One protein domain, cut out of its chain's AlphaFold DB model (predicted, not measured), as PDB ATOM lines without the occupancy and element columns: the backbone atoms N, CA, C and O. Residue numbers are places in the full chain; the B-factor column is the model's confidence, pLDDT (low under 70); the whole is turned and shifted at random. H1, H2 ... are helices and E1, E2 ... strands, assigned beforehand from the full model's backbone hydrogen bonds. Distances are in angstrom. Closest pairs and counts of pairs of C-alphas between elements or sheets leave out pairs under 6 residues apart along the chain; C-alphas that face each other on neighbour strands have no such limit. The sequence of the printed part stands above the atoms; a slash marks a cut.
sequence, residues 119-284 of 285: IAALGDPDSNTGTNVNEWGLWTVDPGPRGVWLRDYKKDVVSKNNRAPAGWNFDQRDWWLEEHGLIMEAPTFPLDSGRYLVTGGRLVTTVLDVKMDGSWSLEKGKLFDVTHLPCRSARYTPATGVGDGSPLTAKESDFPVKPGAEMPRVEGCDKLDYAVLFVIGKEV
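What this domain is: This is residues 119 to 284 of the 285 residues of the protein "Hypothetical protein" of Chaetoceros debilis (UniProt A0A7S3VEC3). Little regular structure: long strand E9 crosses the core, tying E3, E4 and E8 to E5, E6 and E7, with hairpin E1 and E2 beside it. The printed part has 166 residues, 61 in named elements, mostly strand: E1, E2, H1, E3 to E7, H2, E8, E9. The strands form one branched antiparallel sheet. The whole is compact, radius of gyration of the C-alphas 16.0 A, spanning 46 by 29 by 29 A.

How they stand to each other: E1, residues 119 to 121, is antiparallel to E9, residues 269 to 283, with N 121 and O 275 2.8 A apart. H1, residues 150 to 156, only grazes the sheet, with 1 of 3 O i to N i+4 and 2 of 4 O i to N i+3 pairs within hydrogen-bond range. H2, residues 223 to 226, is on it.

Where its parts are: E1 begins at C-alpha 119 (70.947, -10.648, 46.120); E9 ends at C-alpha 283 (60.516, -7.072, 57.518).

The domain as a whole: The printed part has no cut; the link E8 to E9 is long; no printed residue is under 70.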
ATOM      1  N   ILE A 119      69.868 -10.083  45.312       98.69
ATOM      2  CA  ILE A 119      70.947 -10.648  46.120       98.69
ATOM      3  C   ILE A 119      71.796 -11.540  45.223       98.69
ATOM      4  O   ILE A 119      71.263 -12.453  44.592       98.69
ATOM      5  N   ALA A 120      73.102 -11.295  45.215       98.56
ATOM      6  CA  ALA A 120      74.102 -12.251  44.769       98.56
ATOM      7  C   ALA A 120      74.418 -13.184  45.946       98.56
ATOM      8  O   ALA A 120      75.007 -12.750  46.937       98.56
ATOM      9  N   ALA A 121      74.044 -14.457  45.838       98.31
ATOM     10  CA  ALA A 121      74.226 -15.462  46.880       98.31
ATOM     11  C   ALA A 121      75.216 -16.563  46.480       98.31
ATOM     12  O   ALA A 121      75.128 -17.119  45.383       98.31
ATOM     13  N   LEU A 122      76.097 -16.933  47.410       97.94
ATOM     14  CA  LEU A 122      76.937 -18.130  47.320       97.94
ATOM     15  C   LEU A 122      76.455 -19.200  48.288       97.94
ATOM     16  O   LEU A 122      76.302 -18.959  49.482       97.94
ATOM     17  N   GLY A 123      76.291 -20.420  47.810       96.38
ATOM     18  CA  GLY A 123      75.954 -21.536  48.675       96.38
ATOM     19  C   GLY A 123      75.624 -22.779  47.878       96.38
ATOM     20  O   GLY A 123      75.481 -22.732  46.657       96.38
ATOM     21  N   ASP A 124      75.493 -23.887  48.595       97.31
ATOM     22  CA  ASP A 124      74.996 -25.125  48.015       97.31
ATOM     23  C   ASP A 124      73.541 -24.914  47.537       97.31
ATOM     24  O   ASP A 124      72.682 -24.576  48.365       97.31
ATOM     25  N   PRO A 125      73.232 -25.096  46.234       97.31
ATOM     26  CA  PRO A 125      71.869 -24.986  45.716       97.31
ATOM     27  C   PRO A 125      70.882 -25.915  46.437       97.31
ATOM     28  O   PRO A 125      69.691 -25.604  46.504       97.31
ATOM     29  N   ASP A 126      71.361 -27.020  47.008       98.25
ATOM     30  CA  ASP A 126      70.554 -27.987  47.736       98.25
ATOM     31  C   ASP A 126      70.356 -27.671  49.223       98.25
ATOM     32  O   ASP A 126      69.598 -28.388  49.889       98.25
ATOM     33  N   SER A 127      70.971 -26.602  49.732       98.25
ATOM     34  CA  SER A 127      70.856 -26.187  51.128       98.25
ATOM     35  C   SER A 127      69.771 -25.133  51.336       98.25
ATOM     36  O   SER A 127      69.494 -24.305  50.470       98.25
ATOM     37  N   ASN A 128      69.173 -25.132  52.523       98.56
ATOM     38  CA  ASN A 128      68.296 -24.067  53.005       98.56
ATOM     39  C   ASN A 128      68.926 -23.247  54.142       98.56
ATOM     40  O   ASN A 128      68.254 -22.383  54.696       98.56
ATOM     41  N   THR A 129      70.184 -23.513  54.499       98.56
ATOM     42  CA  THR A 129      70.930 -22.805  55.548       98.56
ATOM     43  C   THR A 129      72.405 -22.652  55.180       98.56
ATOM     44  O   THR A 129      72.952 -23.472  54.442       98.56
ATOM     45  N   GLY A 130      73.092 -21.672  55.754       98.25
ATOM     46  CA  GLY A 130      74.542 -21.531  55.612       98.25
ATOM     47  C   GLY A 130      75.122 -20.492  56.563       98.25
ATOM     48  O   GLY A 130      74.403 -19.937  57.390       98.25
ATOM     49  N   THR A 131      76.431 -20.250  56.465       98.00
ATOM     50  CA  THR A 131      77.191 -19.379  57.390       98.00
ATOM     51  C   THR A 131      78.083 -18.358  56.687       98.00
ATOM     52  O   THR A 131      78.954 -17.765  57.310       98.00
ATOM     53  N   ASN A 132      77.909 -18.191  55.378       97.25
ATOM     54  CA  ASN A 132      78.791 -17.420  54.505       97.25
ATOM     55  C   ASN A 132      78.112 -16.158  53.945       97.25
ATOM     56  O   ASN A 132      78.401 -15.734  52.827       97.25
ATOM     57  N   VAL A 133      77.172 -15.553  54.683       96.31
ATOM     58  CA  VAL A 133      76.433 -14.378  54.183       96.31
ATOM     59  C   VAL A 133      77.326 -13.139  54.017       96.31
ATOM     60  O   VAL A 133      77.000 -12.220  53.271       96.31
ATOM     61  N   ASN A 134      78.499 -13.137  54.656       96.94
ATOM     62  CA  ASN A 134      79.549 -12.141  54.449       96.94
ATOM     63  C   ASN A 134      80.074 -12.125  53.004       96.94
ATOM     64  O   ASN A 134      80.649 -11.131  52.567       96.94
ATOM     65  N   GLU A 135      79.866 -13.215  52.265       97.56
ATOM     66  CA  GLU A 135      80.201 -13.339  50.852       97.56
ATOM     67  C   GLU A 135      78.998 -13.088  49.940       97.56
ATOM     68  O   GLU A 135      79.121 -13.299  48.737       97.56
ATOM     69  N   TRP A 136      77.842 -12.679  50.477       98.56
ATOM     70  CA  TRP A 136      76.644 -12.331  49.709       98.56
ATOM     71  C   TRP A 136      76.552 -10.822  49.546       98.56
ATOM     72  O   TRP A 136      76.905 -10.070  50.453       98.56
ATOM     73  N   GLY A 137      76.070 -10.381  48.388       98.31
ATOM     74  CA  GLY A 137      75.993  -8.966  48.041       98.31
ATOM     75  C   GLY A 137      74.577  -8.539  47.684       98.31
ATOM     76  O   GLY A 137      73.790  -9.344  47.188       98.31
ATOM     77  N   LEU A 138      74.253  -7.265  47.908       98.56
ATOM     78  CA  LEU A 138      72.968  -6.666  47.547       98.56
ATOM     79  C   LEU A 138      73.130  -5.603  46.454       98.56
ATOM     80  O   LEU A 138      73.837  -4.613  46.635       98.56
ATOM     81  N   TRP A 139      72.373  -5.743  45.370       98.56
ATOM     82  CA  TRP A 139      72.074  -4.656  44.445       98.56
ATOM     83  C   TRP A 139      70.709  -4.054  44.782       98.56
ATOM     84  O   TRP A 139      69.670  -4.705  44.660       98.56
ATOM     85  N   THR A 140      70.692  -2.789  45.203       97.62
ATOM     86  CA  THR A 140      69.449  -2.059  45.515       97.62
ATOM     87  C   THR A 140      68.715  -1.556  44.270       97.62
ATOM     88  O   THR A 140      67.545  -1.183  44.361       97.62
ATOM     89  N   VAL A 141      69.397  -1.560  43.124       95.81
ATOM     90  CA  VAL A 141      68.896  -1.225  41.789       95.81
ATOM     91  C   VAL A 141      69.342  -2.305  40.809       95.81
ATOM     92  O   VAL A 141      70.363  -2.941  41.038       95.81
ATOM     93  N   ASP A 142      68.600  -2.503  39.722       95.44
ATOM     94  CA  ASP A 142      68.957  -3.489  38.695       95.44
ATOM     95  C   ASP A 142      70.319  -3.148  38.046       95.44
ATOM     96  O   ASP A 142      70.449  -2.070  37.444       95.44
ATOM     97  N   PRO A 143      71.341  -4.019  38.174       95.75
ATOM     98  CA  PRO A 143      72.656  -3.772  37.593       95.75
ATOM     99  C   PRO A 143      72.695  -3.986  36.070       95.75
ATOM    100  O   PRO A 143      73.574  -3.424  35.418       95.75
ATOM    101  N   GLY A 144      71.748  -4.725  35.479       94.44
ATOM    102  CA  GLY A 144      71.755  -5.082  34.055       94.44
ATOM    103  C   GLY A 144      71.736  -3.861  33.123       94.44
ATOM    104  O   GLY A 144      72.677  -3.669  32.351       94.44
ATOM    105  N   PRO A 145      70.748  -2.950  33.233       96.31
ATOM    106  CA  PRO A 145      70.707  -1.711  32.445       96.31
ATOM    107  C   PRO A 145      71.879  -0.751  32.701       96.31
ATOM    108  O   PRO A 145      72.066   0.212  31.957       96.31
ATOM    109  N   ARG A 146      72.642  -0.974  33.777       97.00
ATOM    110  CA  ARG A 146      73.802  -0.169  34.180       97.00
ATOM    111  C   ARG A 146      75.125  -0.777  33.704       97.00
ATOM    112  O   ARG A 146      76.164  -0.143  33.896       97.00
ATOM    113  N   GLY A 147      75.088  -1.984  33.137       97.38
ATOM    114  CA  GLY A 147      76.257  -2.740  32.718       97.38
ATOM    115  C   GLY A 147      76.892  -2.247  31.416       97.38
ATOM    116  O   GLY A 147      76.387  -1.357  30.731       97.38
ATOM    117  N   VAL A 148      78.029  -2.848  31.073       98.38
ATOM    118  CA  VAL A 148      78.798  -2.576  29.852       98.38
ATOM    119  C   VAL A 148      79.079  -3.889  29.139       98.38
ATOM    120  O   VAL A 148      79.621  -4.807  29.741       98.38
ATOM    121  N   TRP A 149      78.763  -3.988  27.850       98.31
ATOM    122  CA  TRP A 149      79.076  -5.183  27.063       98.31
ATOM    123  C   TRP A 149      80.579  -5.477  27.035       98.31
ATOM    124  O   TRP A 149      81.384  -4.554  26.895       98.31
ATOM    125  N   LEU A 150      80.957  -6.760  27.065       98.19
ATOM    126  CA  LEU A 150      82.354  -7.199  26.928       98.19
ATOM    127  C   LEU A 150      83.063  -6.545  25.725       98.19
ATOM    128  O   LEU A 150      84.127  -5.943  25.895       98.19
ATOM    129  N   ARG A 151      82.428  -6.550  24.543       97.38
ATOM    130  CA  ARG A 151      82.954  -5.914  23.317       97.38
ATOM    131  C   ARG A 151      83.242  -4.419  23.456       97.38
ATOM    132  O   ARG A 151      84.106  -3.880  22.768       97.38
ATOM    133  N   ASP A 152      82.515  -3.746  24.345       97.88
ATOM    134  CA  ASP A 152      82.592  -2.305  24.554       97.88
ATOM    135  C   ASP A 152      83.503  -1.940  25.739       97.88
ATOM    136  O   ASP A 152      83.761  -0.760  25.962       97.88
ATOM    137  N   TYR A 153      84.084  -2.912  26.455       97.44
ATOM    138  CA  TYR A 153      84.921  -2.679  27.640       97.44
ATOM    139  C   TYR A 153      86.023  -1.628  27.422       97.44
ATOM    140  O   TYR A 153      86.159  -0.679  28.199       97.44
ATOM    141  N   LYS A 154      86.796  -1.731  26.328       96.94
ATOM    142  CA  LYS A 154      87.858  -0.748  26.031       96.94
ATOM    143  C   LYS A 154      87.292   0.653  25.816       96.94
ATOM    144  O   LYS A 154      87.847   1.640  26.298       96.94
ATOM    145  N   LYS A 155      86.192   0.732  25.071       97.69
ATOM    146  CA  LYS A 155      85.558   1.983  24.672       97.69
ATOM    147  C   LYS A 155      84.866   2.654  25.853       97.69
ATOM    148  O   LYS A 155      85.030   3.854  26.034       97.69
ATOM    149  N   ASP A 156      84.118   1.908  26.649       97.31
ATOM    150  CA  ASP A 156      83.208   2.474  27.640       97.31
ATOM    151  C   ASP A 156      83.730   2.457  29.072       97.31
ATOM    152  O   ASP A 156      83.188   3.201  29.888       97.31
ATOM    153  N   VAL A 157      84.793   1.700  29.358       97.00
ATOM    154  CA  VAL A 157      85.424   1.640  30.684       97.00
ATOM    155  C   VAL A 157      86.871   2.129  30.630       97.00
ATOM    156  O   VAL A 157      87.206   3.121  31.276       97.00
ATOM    157  N   VAL A 158      87.731   1.487  29.831       95.69
ATOM    158  CA  VAL A 158      89.178   1.798  29.823       95.69
ATOM    159  C   VAL A 158      89.443   3.230  29.358       95.69
ATOM    160  O   VAL A 158      90.174   3.963  30.020       95.69
ATOM    161  N   SER A 159      88.802   3.672  28.270       96.56
ATOM    162  CA  SER A 159      88.982   5.037  27.745       96.56
ATOM    163  C   SER A 159      88.489   6.142  28.695       96.56
ATOM    164  O   SER A 159      88.839   7.308  28.525       96.56
ATOM    165  N   LYS A 160      87.691   5.777  29.707       96.50
ATOM    166  CA  LYS A 160      87.068   6.684  30.678       96.50
ATOM    167  C   LYS A 160      87.661   6.516  32.078       96.50
ATOM    168  O   LYS A 160      86.961   6.718  33.067       96.50
ATOM    169  N   ASN A 161      88.941   6.143  32.171       95.56
ATOM    170  CA  ASN A 161      89.663   5.944  33.434       95.56
ATOM    171  C   ASN A 161      88.947   4.967  34.381       95.56
ATOM    172  O   ASN A 161      88.773   5.250  35.564       95.56
ATOM    173  N   ASN A 162      88.514   3.822  33.842       96.12
ATOM    174  CA  ASN A 162      87.769   2.786  34.560       96.12
ATOM    175  C   ASN A 162      86.418   3.247  35.131       96.12
ATOM    176  O   ASN A 162      85.919   2.651  36.079       96.12
ATOM    177  N   ARG A 163      85.784   4.271  34.553       97.38
ATOM    178  CA  ARG A 163      84.437   4.700  34.944       97.38
ATOM    179  C   ARG A 163      83.410   4.329  33.881       97.38
ATOM    180  O   ARG A 163      83.489   4.795  32.746       97.38
ATOM    181  N   ALA A 164      82.427   3.519  34.261       97.12
ATOM    182  CA  ALA A 164      81.371   3.065  33.365       97.12
ATOM    183  C   ALA A 164      80.355   4.183  33.042       97.12
ATOM    184  O   ALA A 164      80.236   5.154  33.799       97.12
ATOM    185  N   PRO A 165      79.553   4.052  31.963       97.25
ATOM    186  CA  PRO A 165      78.553   5.053  31.576       97.25
ATOM    187  C   PRO A 165      77.528   5.384  32.669       97.25
ATOM    188  O   PRO A 165      77.131   6.538  32.805       97.25
ATOM    189  N   ALA A 166      77.140   4.397  33.485       96.69
ATOM    190  CA  ALA A 166      76.215   4.584  34.605       96.69
ATOM    191  C   ALA A 166      76.866   5.224  35.855       96.69
ATOM    192  O   ALA A 166      76.206   5.392  36.882       96.69
ATOM    193  N   GLY A 167      78.145   5.602  35.768       96.62
ATOM    194  CA  GLY A 167      78.854   6.416  36.753       96.62
ATOM    195  C   GLY A 167      79.636   5.646  37.816       96.62
ATOM    196  O   GLY A 167      80.374   6.297  38.558       96.62
ATOM    197  N   TRP A 168      79.504   4.318  37.868       97.25
ATOM    198  CA  TRP A 168      80.240   3.435  38.777       97.25
ATOM    199  C   TRP A 168      81.682   3.192  38.306       97.25
ATOM    200  O   TRP A 168      82.005   3.354  37.125       97.25
ATOM    201  N   ASN A 169      82.558   2.832  39.248       97.38
ATOM    202  CA  ASN A 169      83.969   2.558  38.979       97.38
ATOM    203  C   ASN A 169      84.184   1.058  38.790       97.38
ATOM    204  O   ASN A 169      83.779   0.259  39.630       97.38
ATOM    205  N   PHE A 170      84.829   0.690  37.693       97.75
ATOM    206  CA  PHE A 170      85.255  -0.670  37.415       97.75
ATOM    207  C   PHE A 170      86.514  -0.996  38.218       97.75
ATOM    208  O   PHE A 170      87.541  -0.328  38.064       97.75
ATOM    209  N   ASP A 171      86.447  -2.043  39.035       96.88
ATOM    210  CA  ASP A 171      87.613  -2.582  39.725       96.88
ATOM    211  C   ASP A 171      88.243  -3.701  38.888       96.88
ATOM    212  O   ASP A 171      87.671  -4.766  38.680       96.88
ATOM    213  N   GLN A 172      89.460  -3.462  38.404       95.94
ATOM    214  CA  GLN A 172      90.198  -4.434  37.597       95.94
ATOM    215  C   GLN A 172      90.622  -5.681  38.388       95.94
ATOM    216  O   GLN A 172      91.015  -6.671  37.777       95.94
ATOM    217  N   ARG A 173      90.577  -5.640  39.724       96.25
ATOM    218  CA  ARG A 173      90.918  -6.760  40.614       96.25
ATOM    219  C   ARG A 173      89.699  -7.569  41.039       96.25
ATOM    220  O   ARG A 173      89.861  -8.680  41.529       96.25
ATOM    221  N   ASP A 174      88.508  -7.016  40.870       96.38
ATOM    222  CA  ASP A 174      87.281  -7.595  41.387       96.38
ATOM    223  C   ASP A 174      86.080  -7.117  40.573       96.38
ATOM    224  O   ASP A 174      85.490  -6.067  40.837       96.38
ATOM    225  N   TRP A 175      85.733  -7.876  39.539       97.50
ATOM    226  CA  TRP A 175      84.724  -7.455  38.577       97.50
ATOM    227  C   TRP A 175      83.639  -8.498  38.363       97.50
ATOM    228  O   TRP A 175      83.825  -9.694  38.573       97.50
ATOM    229  N   TRP A 176      82.480  -8.011  37.927       98.38
ATOM    230  CA  TRP A 176      81.247  -8.779  37.841       98.38
ATOM    231  C   TRP A 176      80.781  -8.903  36.398       98.38
ATOM    232  O   TRP A 176      80.894  -7.949  35.630       98.38
ATOM    233  N   LEU A 177      80.244 -10.066  36.042       98.38
ATOM    234  CA  LEU A 177      79.731 -10.376  34.707       98.38
ATOM    235  C   LEU A 177      78.403 -11.125  34.827       98.38
ATOM    236  O   LEU A 177      78.296 -12.016  35.671       98.38
ATOM    237  N   GLU A 178      77.428 -10.794  33.984       97.44
ATOM    238  CA  GLU A 178      76.140 -11.504  33.917       97.44
ATOM    239  C   GLU A 178      75.988 -12.414  32.694       97.44
ATOM    240  O   GLU A 178      76.878 -12.511  31.842       97.44
ATOM    241  N   GLU A 179      74.865 -13.130  32.648       97.19
ATOM    242  CA  GLU A 179      74.574 -14.207  31.707       97.19
ATOM    243  C   GLU A 179      74.593 -13.821  30.219       97.19
ATOM    244  O   GLU A 179      74.739 -14.712  29.386       97.19
ATOM    245  N   HIS A 180      74.462 -12.549  29.845       97.38
ATOM    246  CA  HIS A 180      74.537 -12.062  28.463       97.38
ATOM    247  C   HIS A 180      75.912 -11.485  28.099       97.38
ATOM    248  O   HIS A 180      76.118 -11.099  26.947       97.38
ATOM    249  N   GLY A 181      76.872 -11.452  29.025       97.56
ATOM    250  CA  GLY A 181      78.187 -10.860  28.791       97.56
ATOM    251  C   GLY A 181      78.213  -9.339  28.995       97.56
ATOM    252  O   GLY A 181      78.964  -8.631  28.315       97.56
ATOM    253  N   LEU A 182      77.402  -8.815  29.914       98.00
ATOM    254  CA  LEU A 182      77.532  -7.469  30.460       98.00
ATOM    255  C   LEU A 182      78.355  -7.479  31.746       98.00
ATOM    256  O   LEU A 182      78.061  -8.168  32.720       98.00
ATOM    257  N   ILE A 183      79.384  -6.646  31.752       98.44
ATOM    258  CA  ILE A 183      80.157  -6.274  32.927       98.44
ATOM    259  C   ILE A 183      79.271  -5.395  33.807       98.44
ATOM    260  O   ILE A 183      78.734  -4.394  33.328       98.44
ATOM    261  N   MET A 184      79.133  -5.736  35.082       97.62
ATOM    262  CA  MET A 184      78.201  -5.075  35.995       97.62
ATOM    263  C   MET A 184      78.901  -4.318  37.123       97.62
ATOM    264  O   MET A 184      80.036  -4.612  37.497       97.62
ATOM    265  N   GLU A 185      78.173  -3.356  37.690       97.81
ATOM    266  CA  GLU A 185      78.501  -2.755  38.981       97.81
ATOM    267  C   GLU A 185      78.516  -3.837  40.069       97.81
ATOM    268  O   GLU A 185      77.628  -4.692  40.110       97.81
ATOM    269  N   ALA A 186      79.509  -3.801  40.956       98.06
ATOM    270  CA  ALA A 186      79.576  -4.730  42.077       98.06
ATOM    271  C   ALA A 186      78.404  -4.498  43.055       98.06
ATOM    272  O   ALA A 186      78.028  -3.346  43.292       98.06
ATOM    273  N   PRO A 187      77.824  -5.557  43.641       98.19
ATOM    274  CA  PRO A 187      76.855  -5.391  44.712       98.19
ATOM    275  C   PRO A 187      77.538  -4.885  45.984       98.19
ATOM    276  O   PRO A 187      78.752  -5.001  46.158       98.19
ATOM    277  N   THR A 188      76.744  -4.359  46.913       98.19
ATOM    278  CA  THR A 188      77.244  -3.973  48.234       98.19
ATOM    279  C   THR A 188      77.413  -5.211  49.108       98.19
ATOM    280  O   THR A 188      76.463  -5.979  49.267       98.19
ATOM    281  N   PHE A 189      78.601  -5.374  49.693       97.44
ATOM    282  CA  PHE A 189      78.939  -6.437  50.642       97.44
ATOM    283  C   PHE A 189      79.245  -5.874  52.040       97.44
ATOM    284  O   PHE A 189      79.774  -4.763  52.135       97.44
ATOM    285  N   PRO A 190      79.034  -6.666  53.108       97.44
ATOM    286  CA  PRO A 190      78.259  -7.912  53.114       97.44
ATOM    287  C   PRO A 190      76.753  -7.625  52.987       97.44
ATOM    288  O   PRO A 190      76.317  -6.486  53.136       97.44
ATOM    289  N   LEU A 191      75.942  -8.652  52.729       98.25
ATOM    290  CA  LEU A 191      74.495  -8.535  52.877       98.25
ATOM    291  C   LEU A 191      74.168  -8.293  54.358       98.25
ATOM    292  O   LEU A 191      74.547  -9.087  55.219       98.25
ATOM    293  N   ASP A 192      73.460  -7.198  54.639       97.19
ATOM    294  CA  ASP A 192      73.074  -6.829  56.001       97.19
ATOM    295  C   ASP A 192      72.226  -7.917  56.684       97.19
ATOM    296  O   ASP A 192      71.476  -8.663  56.048       97.19
ATOM    297  N   SER A 193      72.297  -7.978  58.016       97.75
ATOM    298  CA  SER A 193      71.386  -8.817  58.797       97.75
ATOM    299  C   SER A 193      69.949  -8.309  58.696       97.75
ATOM    300  O   SER A 193      69.700  -7.103  58.760       97.75
ATOM    301  N   GLY A 194      68.995  -9.228  58.631       97.25
ATOM    302  CA  GLY A 194      67.581  -8.907  58.526       97.25
ATOM    303  C   GLY A 194      66.784 -10.027  57.877       97.25
ATOM    304  O   GLY A 194      67.323 -11.056  57.470       97.25
ATOM    305  N   ARG A 195      65.471  -9.814  57.769       98.00
ATOM    306  CA  ARG A 195      64.553 -10.758  57.132       98.00
ATOM    307  C   ARG A 195      64.038 -10.195  55.814       98.00
ATOM    308  O   ARG A 195      63.462  -9.104  55.751       98.00
ATOM    309  N   TYR A 196      64.256 -10.958  54.749       98.31
ATOM    310  CA  TYR A 196      64.000 -10.581  53.364       98.31
ATOM    311  C   TYR A 196      62.978 -11.533  52.760       98.31
ATOM    312  O   TYR A 196      63.129 -12.747  52.841       98.31
ATOM    313  N   LEU A 197      61.948 -11.001  52.109       98.00
ATOM    314  CA  LEU A 197      61.038 -11.818  51.317       98.00
ATOM    315  C   LEU A 197      61.667 -12.031  49.941       98.00
ATOM    316  O   LEU A 197      61.749 -11.083  49.152       98.00
ATOM    317  N   VAL A 198      62.110 -13.257  49.670       98.38
ATOM    318  CA  VAL A 198      62.873 -13.610  48.469       98.38
ATOM    319  C   VAL A 198      62.119 -14.565  47.552       98.38
ATOM    320  O   VAL A 198      61.302 -15.377  47.991       98.38
ATOM    321  N   THR A 199      62.400 -14.473  46.255       98.00
ATOM    322  CA  THR A 199      61.880 -15.380  45.231       98.00
ATOM    323  C   THR A 199      62.840 -15.481  44.052       98.00
ATOM    324  O   THR A 199      63.599 -14.557  43.772       98.00
ATOM    325  N   GLY A 200      62.742 -16.582  43.310       96.62
ATOM    326  CA  GLY A 200      63.375 -16.727  42.002       96.62
ATOM    327  C   GLY A 200      62.437 -16.401  40.842       96.62
ATOM    328  O   GLY A 200      62.700 -16.845  39.731       96.62
ATOM    329  N   GLY A 201      61.286 -15.761  41.091       93.69
ATOM    330  CA  GLY A 201      60.230 -15.590  40.081       93.69
ATOM    331  C   GLY A 201      59.579 -16.917  39.665       93.69
ATOM    332  O   GLY A 201      59.069 -17.049  38.557       93.69
ATOM    333  N   ARG A 202      59.644 -17.927  40.543       93.75
ATOM    334  CA  ARG A 202      59.157 -19.296  40.313       93.75
ATOM    335  C   ARG A 202      58.166 -19.687  41.416       93.75
ATOM    336  O   ARG A 202      57.516 -18.829  42.003       93.75
ATOM    337  N   LEU A 203      58.020 -20.983  41.692       94.19
ATOM    338  CA  LEU A 203      57.007 -21.503  42.620       94.19
ATOM    339  C   LEU A 203      57.251 -21.138  44.091       94.19
ATOM    340  O   LEU A 203      56.298 -21.108  44.871       94.19
ATOM    341  N   VAL A 204      58.503 -20.899  44.488       96.00
ATOM    342  CA  VAL A 204      58.852 -20.608  45.881       96.00
ATOM    343  C   VAL A 204      59.101 -19.116  46.065       96.00
ATOM    344  O   VAL A 204      59.947 -18.502  45.415       96.00
ATOM    345  N   THR A 205      58.345 -18.560  47.005       96.88
ATOM    346  CA  THR A 205      58.592 -17.271  47.644       96.88
ATOM    347  C   THR A 205      58.633 -17.547  49.140       96.88
ATOM    348  O   THR A 205      57.725 -18.195  49.666       96.88
ATOM    349  N   THR A 206      59.694 -17.125  49.815       97.56
ATOM    350  CA  THR A 206      59.936 -17.455  51.226       97.56
ATOM    351  C   THR A 206      60.709 -16.344  51.922       97.56
ATOM    352  O   THR A 206      61.186 -15.412  51.272       97.56
ATOM    353  N   VAL A 207      60.824 -16.431  53.241       98.06
ATOM    354  CA  VAL A 207      61.677 -15.539  54.015       98.06
ATOM    355  C   VAL A 207      63.090 -16.108  54.052       98.06
ATOM    356  O   VAL A 207      63.297 -17.255  54.448       98.06
ATOM    357  N   LEU A 208      64.045 -15.280  53.645       98.62
ATOM    358  CA  LEU A 208      65.459 -15.414  53.954       98.62
ATOM    359  C   LEU A 208      65.731 -14.653  55.252       98.62
ATOM    360  O   LEU A 208      65.519 -13.442  55.315       98.62
ATOM    361  N   ASP A 209      66.191 -15.360  56.272       98.31
ATOM    362  CA  ASP A 209      66.563 -14.809  57.571       98.31
ATOM    363  C   ASP A 209      68.085 -14.780  57.687       98.31
ATOM    364  O   ASP A 209      68.719 -15.835  57.717       98.31
ATOM    365  N   VAL A 210      68.653 -13.573  57.704       98.44
ATOM    366  CA  VAL A 210      70.089 -13.314  57.826       98.44
ATOM    367  C   VAL A 210      70.394 -12.829  59.234       98.44
ATOM    368  O   VAL A 210      69.888 -11.796  59.683       98.44
ATOM    369  N   LYS A 211      71.259 -13.559  59.930       97.81
ATOM    370  CA  LYS A 211      71.675 -13.275  61.301       97.81
ATOM    371  C   LYS A 211      72.940 -12.423  61.334       97.81
ATOM    372  O   LYS A 211      73.745 -12.419  60.408       97.81
ATOM    373  N   MET A 212      73.134 -11.724  62.452       96.12
ATOM    374  CA  MET A 212      74.326 -10.897  62.683       96.12
ATOM    375  C   MET A 212      75.628 -11.710  62.746       96.12
ATOM    376  O   MET A 212      76.695 -11.153  62.518       96.12
ATOM    377  N   ASP A 213      75.556 -13.005  63.059       95.94
ATOM    378  CA  ASP A 213      76.721 -13.901  63.120       95.94
ATOM    379  C   ASP A 213      77.169 -14.421  61.742       95.94
ATOM    380  O   ASP A 213      78.109 -15.205  61.650       95.94
ATOM    381  N   GLY A 214      76.504 -13.985  60.670       94.31
ATOM    382  CA  GLY A 214      76.798 -14.390  59.302       94.31
ATOM    383  C   GLY A 214      76.036 -15.633  58.830       94.31
ATOM    384  O   GLY A 214      76.180 -16.037  57.670       94.31
ATOM    385  N   SER A 215      75.212 -16.234  59.696       98.12
ATOM    386  CA  SER A 215      74.333 -17.337  59.320       98.12
ATOM    387  C   SER A 215      73.093 -16.875  58.562       98.12
ATOM    388  O   SER A 215      72.583 -15.768  58.750       98.12
ATOM    389  N   TRP A 216      72.603 -17.734  57.674       98.69
ATOM    390  CA  TRP A 216      71.380 -17.509  56.918       98.69
ATOM    391  C   TRP A 216      70.522 -18.771  56.872       98.69
ATOM    392  O   TRP A 216      71.033 -19.892  56.938       98.69
ATOM    393  N   SER A 217      69.208 -18.592  56.744       98.69
ATOM    394  CA  SER A 217      68.259 -19.691  56.548       98.69
ATOM    395  C   SER A 217      67.059 -19.281  55.693       98.69
ATOM    396  O   SER A 217      66.655 -18.120  55.698       98.69
ATOM    397  N   LEU A 218      66.488 -20.236  54.959       98.62
ATOM    398  CA  LEU A 218      65.224 -20.098  54.238       98.62
ATOM    399  C   LEU A 218      64.125 -20.826  55.012       98.62
ATOM    400  O   LEU A 218      64.256 -22.014  55.314       98.62
ATOM    401  N   GLU A 219      63.010 -20.146  55.280       97.75
ATOM    402  CA  GLU A 219      61.864 -20.762  55.970       97.75
ATOM    403  C   GLU A 219      61.243 -21.918  55.169       97.75
ATOM    404  O   GLU A 219      60.664 -22.845  55.738       97.75
ATOM    405  N   LYS A 220      61.342 -21.870  53.836       97.00
ATOM    406  CA  LYS A 220      60.824 -22.897  52.930       97.00
ATOM    407  C   LYS A 220      61.713 -23.060  51.703       97.00
ATOM    408  O   LYS A 220      62.080 -22.081  51.063       97.00
ATOM    409  N   GLY A 221      61.902 -24.312  51.290       97.56
ATOM    410  CA  GLY A 221      62.651 -24.654  50.081       97.56
ATOM    411  C   GLY A 221      64.156 -24.531  50.282       97.56
ATOM    412  O   GLY A 221      64.631 -24.313  51.394       97.56
ATOM    413  N   LYS A 222      64.893 -24.714  49.194       98.44
ATOM    414  CA  LYS A 222      66.355 -24.639  49.127       98.44
ATOM    415  C   LYS A 222      66.793 -23.378  48.381       98.44
ATOM    416  O   LYS A 222      65.978 -22.733  47.718       98.44
ATOM    417  N   LEU A 223      68.082 -23.047  48.425       98.25
ATOM    418  CA  LEU A 223      68.655 -21.914  47.695       98.25
ATOM    419  C   LEU A 223      68.326 -21.990  46.201       98.25
ATOM    420  O   LEU A 223      67.920 -20.992  45.598       98.25
ATOM    421  N   PHE A 224      68.391 -23.194  45.624       97.75
ATOM    422  CA  PHE A 224      67.977 -23.422  44.248       97.75
ATOM    423  C   PHE A 224      66.548 -22.963  44.002       97.75
ATOM    424  O   PHE A 224      66.332 -22.314  42.989       97.75
ATOM    425  N   ASP A 225      65.591 -23.236  44.900       98.06
ATOM    426  CA  ASP A 225      64.153 -22.945  44.748       98.06
ATOM    427  C   ASP A 225      63.826 -21.443  44.704       98.06
ATOM    428  O   ASP A 225      62.841 -21.033  44.075       98.06
ATOM    429  N   VAL A 226      64.690 -20.609  45.272       97.88
ATOM    430  CA  VAL A 226      64.560 -19.144  45.265       97.88
ATOM    431  C   VAL A 226      65.534 -18.451  44.310       97.88
ATOM    432  O   VAL A 226      65.552 -17.227  44.241       97.88
ATOM    433  N   THR A 227      66.301 -19.213  43.527       98.12
ATOM    434  CA  THR A 227      67.191 -18.674  42.492       98.12
ATOM    435  C   THR A 227      66.407 -18.331  41.222       98.12
ATOM    436  O   THR A 227      65.647 -19.155  40.699       98.12
ATOM    437  N   HIS A 228      66.609 -17.127  40.691       96.12
ATOM    438  CA  HIS A 228      66.089 -16.705  39.393       96.12
ATOM    439  C   HIS A 228      66.984 -17.266  38.282       96.12
ATOM    440  O   HIS A 228      67.873 -16.584  37.799       96.12
ATOM    441  N   LEU A 229      66.763 -18.531  37.903       94.44
ATOM    442  CA  LEU A 229      67.625 -19.291  36.978       94.44
ATOM    443  C   LEU A 229      68.103 -18.541  35.721       94.44
ATOM    444  O   LEU A 229      69.245 -18.784  35.325       94.44
ATOM    445  N   PRO A 230      67.288 -17.692  35.060       94.44
ATOM    446  CA  PRO A 230      67.766 -16.917  33.921       94.44
ATOM    447  C   PRO A 230      68.849 -15.901  34.289       94.44
ATOM    448  O   PRO A 230      69.765 -15.729  33.503       94.44
ATOM    449  N   CYS A 231      68.768 -15.283  35.472       94.50
ATOM    450  CA  CYS A 231      69.777 -14.336  35.933       94.50
ATOM    451  C   CYS A 231      70.933 -15.079  36.598       94.50
ATOM    452  O   CYS A 231      70.752 -15.813  37.579       94.50
ATOM    453  N   ARG A 232      72.137 -14.862  36.080       93.69
ATOM    454  CA  ARG A 232      73.381 -15.389  36.629       93.69
ATOM    455  C   ARG A 232      74.348 -14.237  36.803       93.69
ATOM    456  O   ARG A 232      74.350 -13.269  36.056       93.69
ATOM    457  N   SER A 233      75.203 -14.348  37.799       96.19
ATOM    458  CA  SER A 233      76.266 -13.375  37.983       96.19
ATOM    459  C   SER A 233      77.487 -14.093  38.495       96.19
ATOM    460  O   SER A 233      77.374 -14.912  39.402       96.19
ATOM    461  N   ALA A 234      78.646 -13.782  37.945       98.12
ATOM    462  CA  ALA A 234      79.901 -14.280  38.468       98.12
ATOM    463  C   ALA A 234      80.835 -13.124  38.792       98.12
ATOM    464  O   ALA A 234      80.873 -12.113  38.087       98.12
ATOM    465  N   ARG A 235      81.590 -13.322  39.868       98.38
ATOM    466  CA  ARG A 235      82.675 -12.459  40.309       98.38
ATOM    467  C   ARG A 235      83.984 -13.065  39.828       98.38
ATOM    468  O   ARG A 235      84.219 -14.258  40.037       98.38
ATOM    469  N   TYR A 236      84.817 -12.246  39.204       98.19
ATOM    470  CA  TYR A 236      86.115 -12.641  38.684       98.19
ATOM    471  C   TYR A 236      87.220 -11.823  39.331       98.19
ATOM    472  O   TYR A 236      87.181 -10.590  39.348       98.19
ATOM    473  N   THR A 237      88.241 -12.529  39.799       97.25
ATOM    474  CA  THR A 237      89.449 -11.942  40.374       97.25
ATOM    475  C   THR A 237      90.649 -12.443  39.580       97.25
ATOM    476  O   THR A 237      90.806 -13.654  39.443       97.25
ATOM    477  N   PRO A 238      91.498 -11.564  39.027       96.12
ATOM    478  CA  PRO A 238      92.701 -11.999  38.325       96.12
ATOM    479  C   PRO A 238      93.627 -12.803  39.251       96.12
ATOM    480  O   PRO A 238      94.003 -12.319  40.318       96.12
ATOM    481  N   ALA A 239      94.025 -14.007  38.837       91.00
ATOM    482  CA  ALA A 239      94.715 -14.971  39.700       91.00
ATOM    483  C   ALA A 239      96.147 -14.550  40.090       91.00
ATOM    484  O   ALA A 239      96.668 -14.960  41.125       91.00
ATOM    485  N   THR A 240      96.809 -13.752  39.249       87.25
ATOM    486  CA  THR A 240      98.221 -13.344  39.414       87.25
ATOM    487  C   THR A 240      98.412 -11.829  39.530       87.25
ATOM    488  O   THR A 240      99.514 -11.362  39.818       87.25
ATOM    489  N   GLY A 241      97.319 -11.063  39.453       80.62
ATOM    490  CA  GLY A 241      97.317  -9.608  39.548       80.62
ATOM    491  C   GLY A 241      96.593  -8.939  38.382       80.62
ATOM    492  O   GLY A 241      96.095  -9.578  37.460       80.62
ATOM    493  N   VAL A 242      96.501  -7.609  38.442       80.38
ATOM    494  CA  VAL A 242      95.840  -6.812  37.398       80.38
ATOM    495  C   VAL A 242      96.522  -7.051  36.051       80.38
ATOM    496  O   VAL A 242      97.713  -6.790  35.917       80.38
ATOM    497  N   GLY A 243      95.742  -7.466  35.052       72.62
ATOM    498  CA  GLY A 243      96.202  -7.655  33.674       72.62
ATOM    499  C   GLY A 243      96.275  -9.114  33.227       72.62
ATOM    500  O   GLY A 243      96.083  -9.365  32.040       72.62
ATOM    501  N   ASP A 244      96.450 -10.061  34.153       78.19
ATOM    502  CA  ASP A 244      96.560 -11.491  33.819       78.19
ATOM    503  C   ASP A 244      95.199 -12.134  33.509       78.19
ATOM    504  O   ASP A 244      95.105 -13.042  32.686       78.19
ATOM    505  N   GLY A 245      94.129 -11.611  34.112       89.75
ATOM    506  CA  GLY A 245      92.735 -11.910  33.789       89.75
ATOM    507  C   GLY A 245      91.925 -10.617  33.727       89.75
ATOM    508  O   GLY A 245      92.117  -9.716  34.542       89.75
ATOM    509  N   SER A 246      91.059 -10.460  32.724       94.75
ATOM    510  CA  SER A 246      90.261  -9.238  32.555       94.75
ATOM    511  C   SER A 246      89.038  -9.500  31.674       94.75
ATOM    512  O   SER A 246      88.956 -10.550  31.039       94.75
ATOM    513  N   PRO A 247      88.115  -8.536  31.521       96.81
ATOM    514  CA  PRO A 247      87.046  -8.669  30.536       96.81
ATOM    515  C   PRO A 247      87.539  -8.929  29.102       96.81
ATOM    516  O   PRO A 247      86.801  -9.475  28.294       96.81
ATOM    517  N   LEU A 248      88.793  -8.589  28.772       95.69
ATOM    518  CA  LEU A 248      89.378  -8.864  27.453       95.69
ATOM    519  C   LEU A 248      89.745 -10.332  27.220       95.69
ATOM    520  O   LEU A 248      89.952 -10.719  26.074       95.69
ATOM    521  N   THR A 249      89.864 -11.125  28.284       95.62
ATOM    522  CA  THR A 249      90.148 -12.565  28.206       95.62
ATOM    523  C   THR A 249      88.873 -13.408  28.307       95.62
ATOM    524  O   THR A 249      88.928 -14.637  28.231       95.62
ATOM    525  N   ALA A 250      87.707 -12.766  28.448       96.62
ATOM    526  CA  ALA A 250      86.410 -13.421  28.356       96.62
ATOM    527  C   ALA A 250      86.067 -13.717  26.887       96.62
ATOM    528  O   ALA A 250      86.307 -12.902  25.996       96.62
ATOM    529  N   LYS A 251      85.477 -14.886  26.624       97.06
ATOM    530  CA  LYS A 251      85.049 -15.280  25.279       97.06
ATOM    531  C   LYS A 251      83.590 -14.906  25.077       97.06
ATOM    532  O   LYS A 251      82.704 -15.541  25.633       97.06
ATOM    533  N   GLU A 252      83.331 -13.909  24.237       96.38
ATOM    534  CA  GLU A 252      81.958 -13.468  23.941       96.38
ATOM    535  C   GLU A 252      81.074 -14.587  23.367       96.38
ATOM    536  O   GLU A 252      79.870 -14.597  23.595       96.38
ATOM    537  N   SER A 253      81.666 -15.567  22.672       97.19
ATOM    538  CA  SER A 253      80.957 -16.740  22.140       97.19
ATOM    539  C   SER A 253      80.349 -17.646  23.209       97.19
ATOM    540  O   SER A 253      79.518 -18.490  22.875       97.19
ATOM    541  N   ASP A 254      80.771 -17.504  24.467       97.44
ATOM    542  CA  ASP A 254      80.266 -18.308  25.579       97.44
ATOM    543  C   ASP A 254      78.951 -17.732  26.147       97.44
ATOM    544  O   ASP A 254      78.348 -18.329  27.039       97.44
ATOM    545  N   PHE A 255      78.486 -16.598  25.604       97.31
ATOM    546  CA  PHE A 255      77.271 -15.889  25.997       97.31
ATOM    547  C   PHE A 255      76.250 -15.835  24.833       97.31
ATOM    548  O   PHE A 255      76.642 -15.795  23.663       97.31
ATOM    549  N   PRO A 256      74.930 -15.810  25.110       97.25
ATOM    550  CA  PRO A 256      74.325 -15.864  26.435       97.25
ATOM    551  C   PRO A 256      74.390 -17.262  27.059       97.25
ATOM    552  O   PRO A 256      74.284 -18.288  26.381       97.25
ATOM    553  N   VAL A 257      74.523 -17.294  28.378       96.75
ATOM    554  CA  VAL A 257      74.518 -18.510  29.186       96.75
ATOM    555  C   VAL A 257      73.095 -19.069  29.239       96.75
ATOM    556  O   VAL A 257      72.108 -18.337  29.326       96.75
ATOM    557  N   LYS A 258      72.957 -20.396  29.178       96.31
ATOM    558  CA  LYS A 258      71.645 -21.043  29.327       96.31
ATOM    559  C   LYS A 258      71.120 -20.836  30.758       96.31
ATOM    560  O   LYS A 258      71.908 -20.964  31.693       96.31
ATOM    561  N   PRO A 259      69.808 -20.625  30.966       94.38
ATOM    562  CA  PRO A 259      69.243 -20.504  32.308       94.38
ATOM    563  C   PRO A 259      69.645 -21.663  33.228       94.38
ATOM    564  O   PRO A 259      69.485 -22.831  32.872       94.38
ATOM    565  N   GLY A 260      70.164 -21.327  34.409       90.38
ATOM    566  CA  GLY A 260      70.646 -22.280  35.411       90.38
ATOM    567  C   GLY A 260      71.987 -22.952  35.096       90.38
ATOM    568  O   GLY A 260      72.444 -23.751  35.908       90.38
ATOM    569  N   ALA A 261      72.618 -22.659  33.955       94.12
ATOM    570  CA  ALA A 261      73.967 -23.134  33.681       94.12
ATOM    571  C   ALA A 261      75.017 -22.327  34.461       94.12
ATOM    572  O   ALA A 261      74.773 -21.212  34.935       94.12
ATOM    573  N   GLU A 262      76.195 -22.927  34.592       95.50
ATOM    574  CA  GLU A 262      77.353 -22.303  35.217       95.50
ATOM    575  C   GLU A 262      77.874 -21.137  34.362       95.50
ATOM    576  O   GLU A 262      77.895 -21.219  33.130       95.50
ATOM    577  N   MET A 263      78.326 -20.065  35.011       97.56
ATOM    578  CA  MET A 263      78.964 -18.940  34.327       97.56
ATOM    579  C   MET A 263      80.284 -19.372  33.654       97.56
ATOM    580  O   MET A 263      81.055 -20.122  34.265       97.56
ATOM    581  N   PRO A 264      80.595 -18.916  32.425       97.44
ATOM    582  CA  PRO A 264      81.805 -19.311  31.705       97.44
ATOM    583  C   PRO A 264      83.092 -19.004  32.470       97.44
ATOM    584  O   PRO A 264      83.175 -18.047  33.227       97.44
ATOM    585  N   ARG A 265      84.147 -19.793  32.267       97.00
ATOM    586  CA  ARG A 265      85.468 -19.442  32.805       97.00
ATOM    587  C   ARG A 265      86.043 -18.266  32.014       97.00
ATOM    588  O   ARG A 265      86.026 -18.287  30.788       97.00
ATOM    589  N   VAL A 266      86.645 -17.307  32.711       97.44
ATOM    590  CA  VAL A 266      87.474 -16.263  32.096       97.44
ATOM    591  C   VAL A 266      88.940 -16.625  32.298       97.44
ATOM    592  O   VAL A 266      89.362 -16.956  33.407       97.44
ATOM    593  N   GLU A 267      89.717 -16.633  31.217       95.88
ATOM    594  CA  GLU A 267      91.131 -16.995  31.287       95.88
ATOM    595  C   GLU A 267      91.905 -16.003  32.169       95.88
ATOM    596  O   GLU A 267      91.697 -14.792  32.082       95.88
ATOM    597  N   GLY A 268      92.755 -16.534  33.053       96.00
ATOM    598  CA  GLY A 268      93.523 -15.743  34.021       96.00
ATOM    599  C   GLY A 268      92.762 -15.280  35.268       96.00
ATOM    600  O   GLY A 268      93.369 -14.635  36.122       96.00
ATOM    601  N   CYS A 269      91.477 -15.618  35.418       97.50
ATOM    602  CA  CYS A 269      90.690 -15.281  36.606       97.50
ATOM    603  C   CYS A 269      90.340 -16.511  37.455       97.50
ATOM    604  O   CYS A 269      89.990 -17.572  36.929       97.50
ATOM    605  N   ASP A 270      90.327 -16.313  38.771       96.94
ATOM    606  CA  ASP A 270      89.491 -17.076  39.689       96.94
ATOM    607  C   ASP A 270      88.035 -16.631  39.536       96.94
ATOM    608  O   ASP A 270      87.755 -15.478  39.193       96.94
ATOM    609  N   LYS A 271      87.103 -17.558  39.762       97.19
ATOM    610  CA  LYS A 271      85.670 -17.335  39.557       97.19
ATOM    611  C   LYS A 271      84.880 -17.792  40.773       97.19
ATOM    612  O   LYS A 271      85.041 -18.923  41.225       97.19
ATOM    613  N   LEU A 272      83.945 -16.952  41.199       97.88
ATOM    614  CA  LEU A 272      82.842 -17.323  42.078       97.88
ATOM    615  C   LEU A 272      81.530 -17.140  41.312       97.88
ATOM    616  O   LEU A 272      81.282 -16.070  40.759       97.88
ATOM    617  N   ASP A 273      80.714 -18.192  41.243       97.56
ATOM    618  CA  ASP A 273      79.454 -18.202  40.493       97.56
ATOM    619  C   ASP A 273      78.264 -18.069  41.450       97.56
ATOM    620  O   ASP A 273      78.005 -18.952  42.269       97.56
ATOM    621  N   TYR A 274      77.560 -16.946  41.358       98.25
ATOM    622  CA  TYR A 274      76.522 -16.549  42.296       98.25
ATOM    623  C   TYR A 274      75.127 -16.911  41.775       98.25
ATOM    624  O   TYR A 274      74.769 -16.694  40.614       98.25
ATOM    625  N   ALA A 275      74.288 -17.424  42.673       97.56
ATOM    626  CA  ALA A 275      72.847 -17.436  42.482       97.56
ATOM    627  C   ALA A 275      72.288 -16.013  42.619       97.56
ATOM    628  O   ALA A 275      72.730 -15.251  43.475       97.56
ATOM    629  N   VAL A 276      71.286 -15.669  41.807       98.06
ATOM    630  CA  VAL A 276      70.590 -14.379  41.898       98.06
ATOM    631  C   VAL A 276      69.204 -14.597  42.493       98.06
ATOM    632  O   VAL A 276      68.412 -15.375  41.958       98.06
ATOM    633  N   LEU A 277      68.905 -13.916  43.597       98.44
ATOM    634  CA  LEU A 277      67.596 -13.944  44.253       98.44
ATOM    635  C   LEU A 277      66.940 -12.574  44.122       98.44
ATOM    636  O   LEU A 277      67.603 -11.549  44.267       98.44
ATOM    637  N   PHE A 278      65.625 -12.542  43.920       98.56
ATOM    638  CA  PHE A 278      64.864 -11.296  43.939       98.56
ATOM    639  C   PHE A 278      64.342 -11.027  45.339       98.56
ATOM    640  O   PHE A 278      63.631 -11.853  45.907       98.56
ATOM    641  N   VAL A 279      64.633  -9.844  45.868       98.38
ATOM    642  CA  VAL A 279      64.070  -9.341  47.118       98.38
ATOM    643  C   VAL A 279      62.866  -8.476  46.788       98.38
ATOM    644  O   VAL A 279      62.987  -7.433  46.148       98.38
ATOM    645  N   ILE A 280      61.701  -8.898  47.258       97.50
ATOM    646  CA  ILE A 280      60.412  -8.256  46.966       97.50
ATOM    647  C   ILE A 280      59.725  -7.716  48.226       97.50
ATOM    648  O   ILE A 280      58.580  -7.256  48.181       97.50
ATOM    649  N   GLY A 281      60.398  -7.802  49.371       96.94
ATOM    650  CA  GLY A 281      59.940  -7.269  50.646       96.94
ATOM    651  C   GLY A 281      61.021  -7.358  51.717       96.94
ATOM    652  O   GLY A 281      61.928  -8.183  51.620       96.94
ATOM    653  N   LYS A 282      60.907  -6.517  52.742       96.94
ATOM    654  CA  LYS A 282      61.731  -6.568  53.957       96.94
ATOM    655  C   LYS A 282      60.827  -6.505  55.177       96.94
ATOM    656  O   LYS A 282      59.769  -5.873  55.115       96.94
ATOM    657  N   GLU A 283      61.223  -7.178  56.247       95.94
ATOM    658  CA  GLU A 283      60.516  -7.072  57.518       95.94
ATOM    659  C   GLU A 283      60.589  -5.631  58.048       95.94
ATOM    660  O   GLU A 283      61.617  -4.960  57.946       95.94
ATOM    661  N   VAL A 284      59.462  -5.136  58.552       89.62
ATOM    662  CA  VAL A 284      59.337  -3.870  59.266       89.62
ATOM    663  C   VAL A 284      59.436  -4.208  60.742       89.62
ATOM    664  O   VAL A 284      58.582  -4.924  61.265       89.62
TER     665      VAL A 284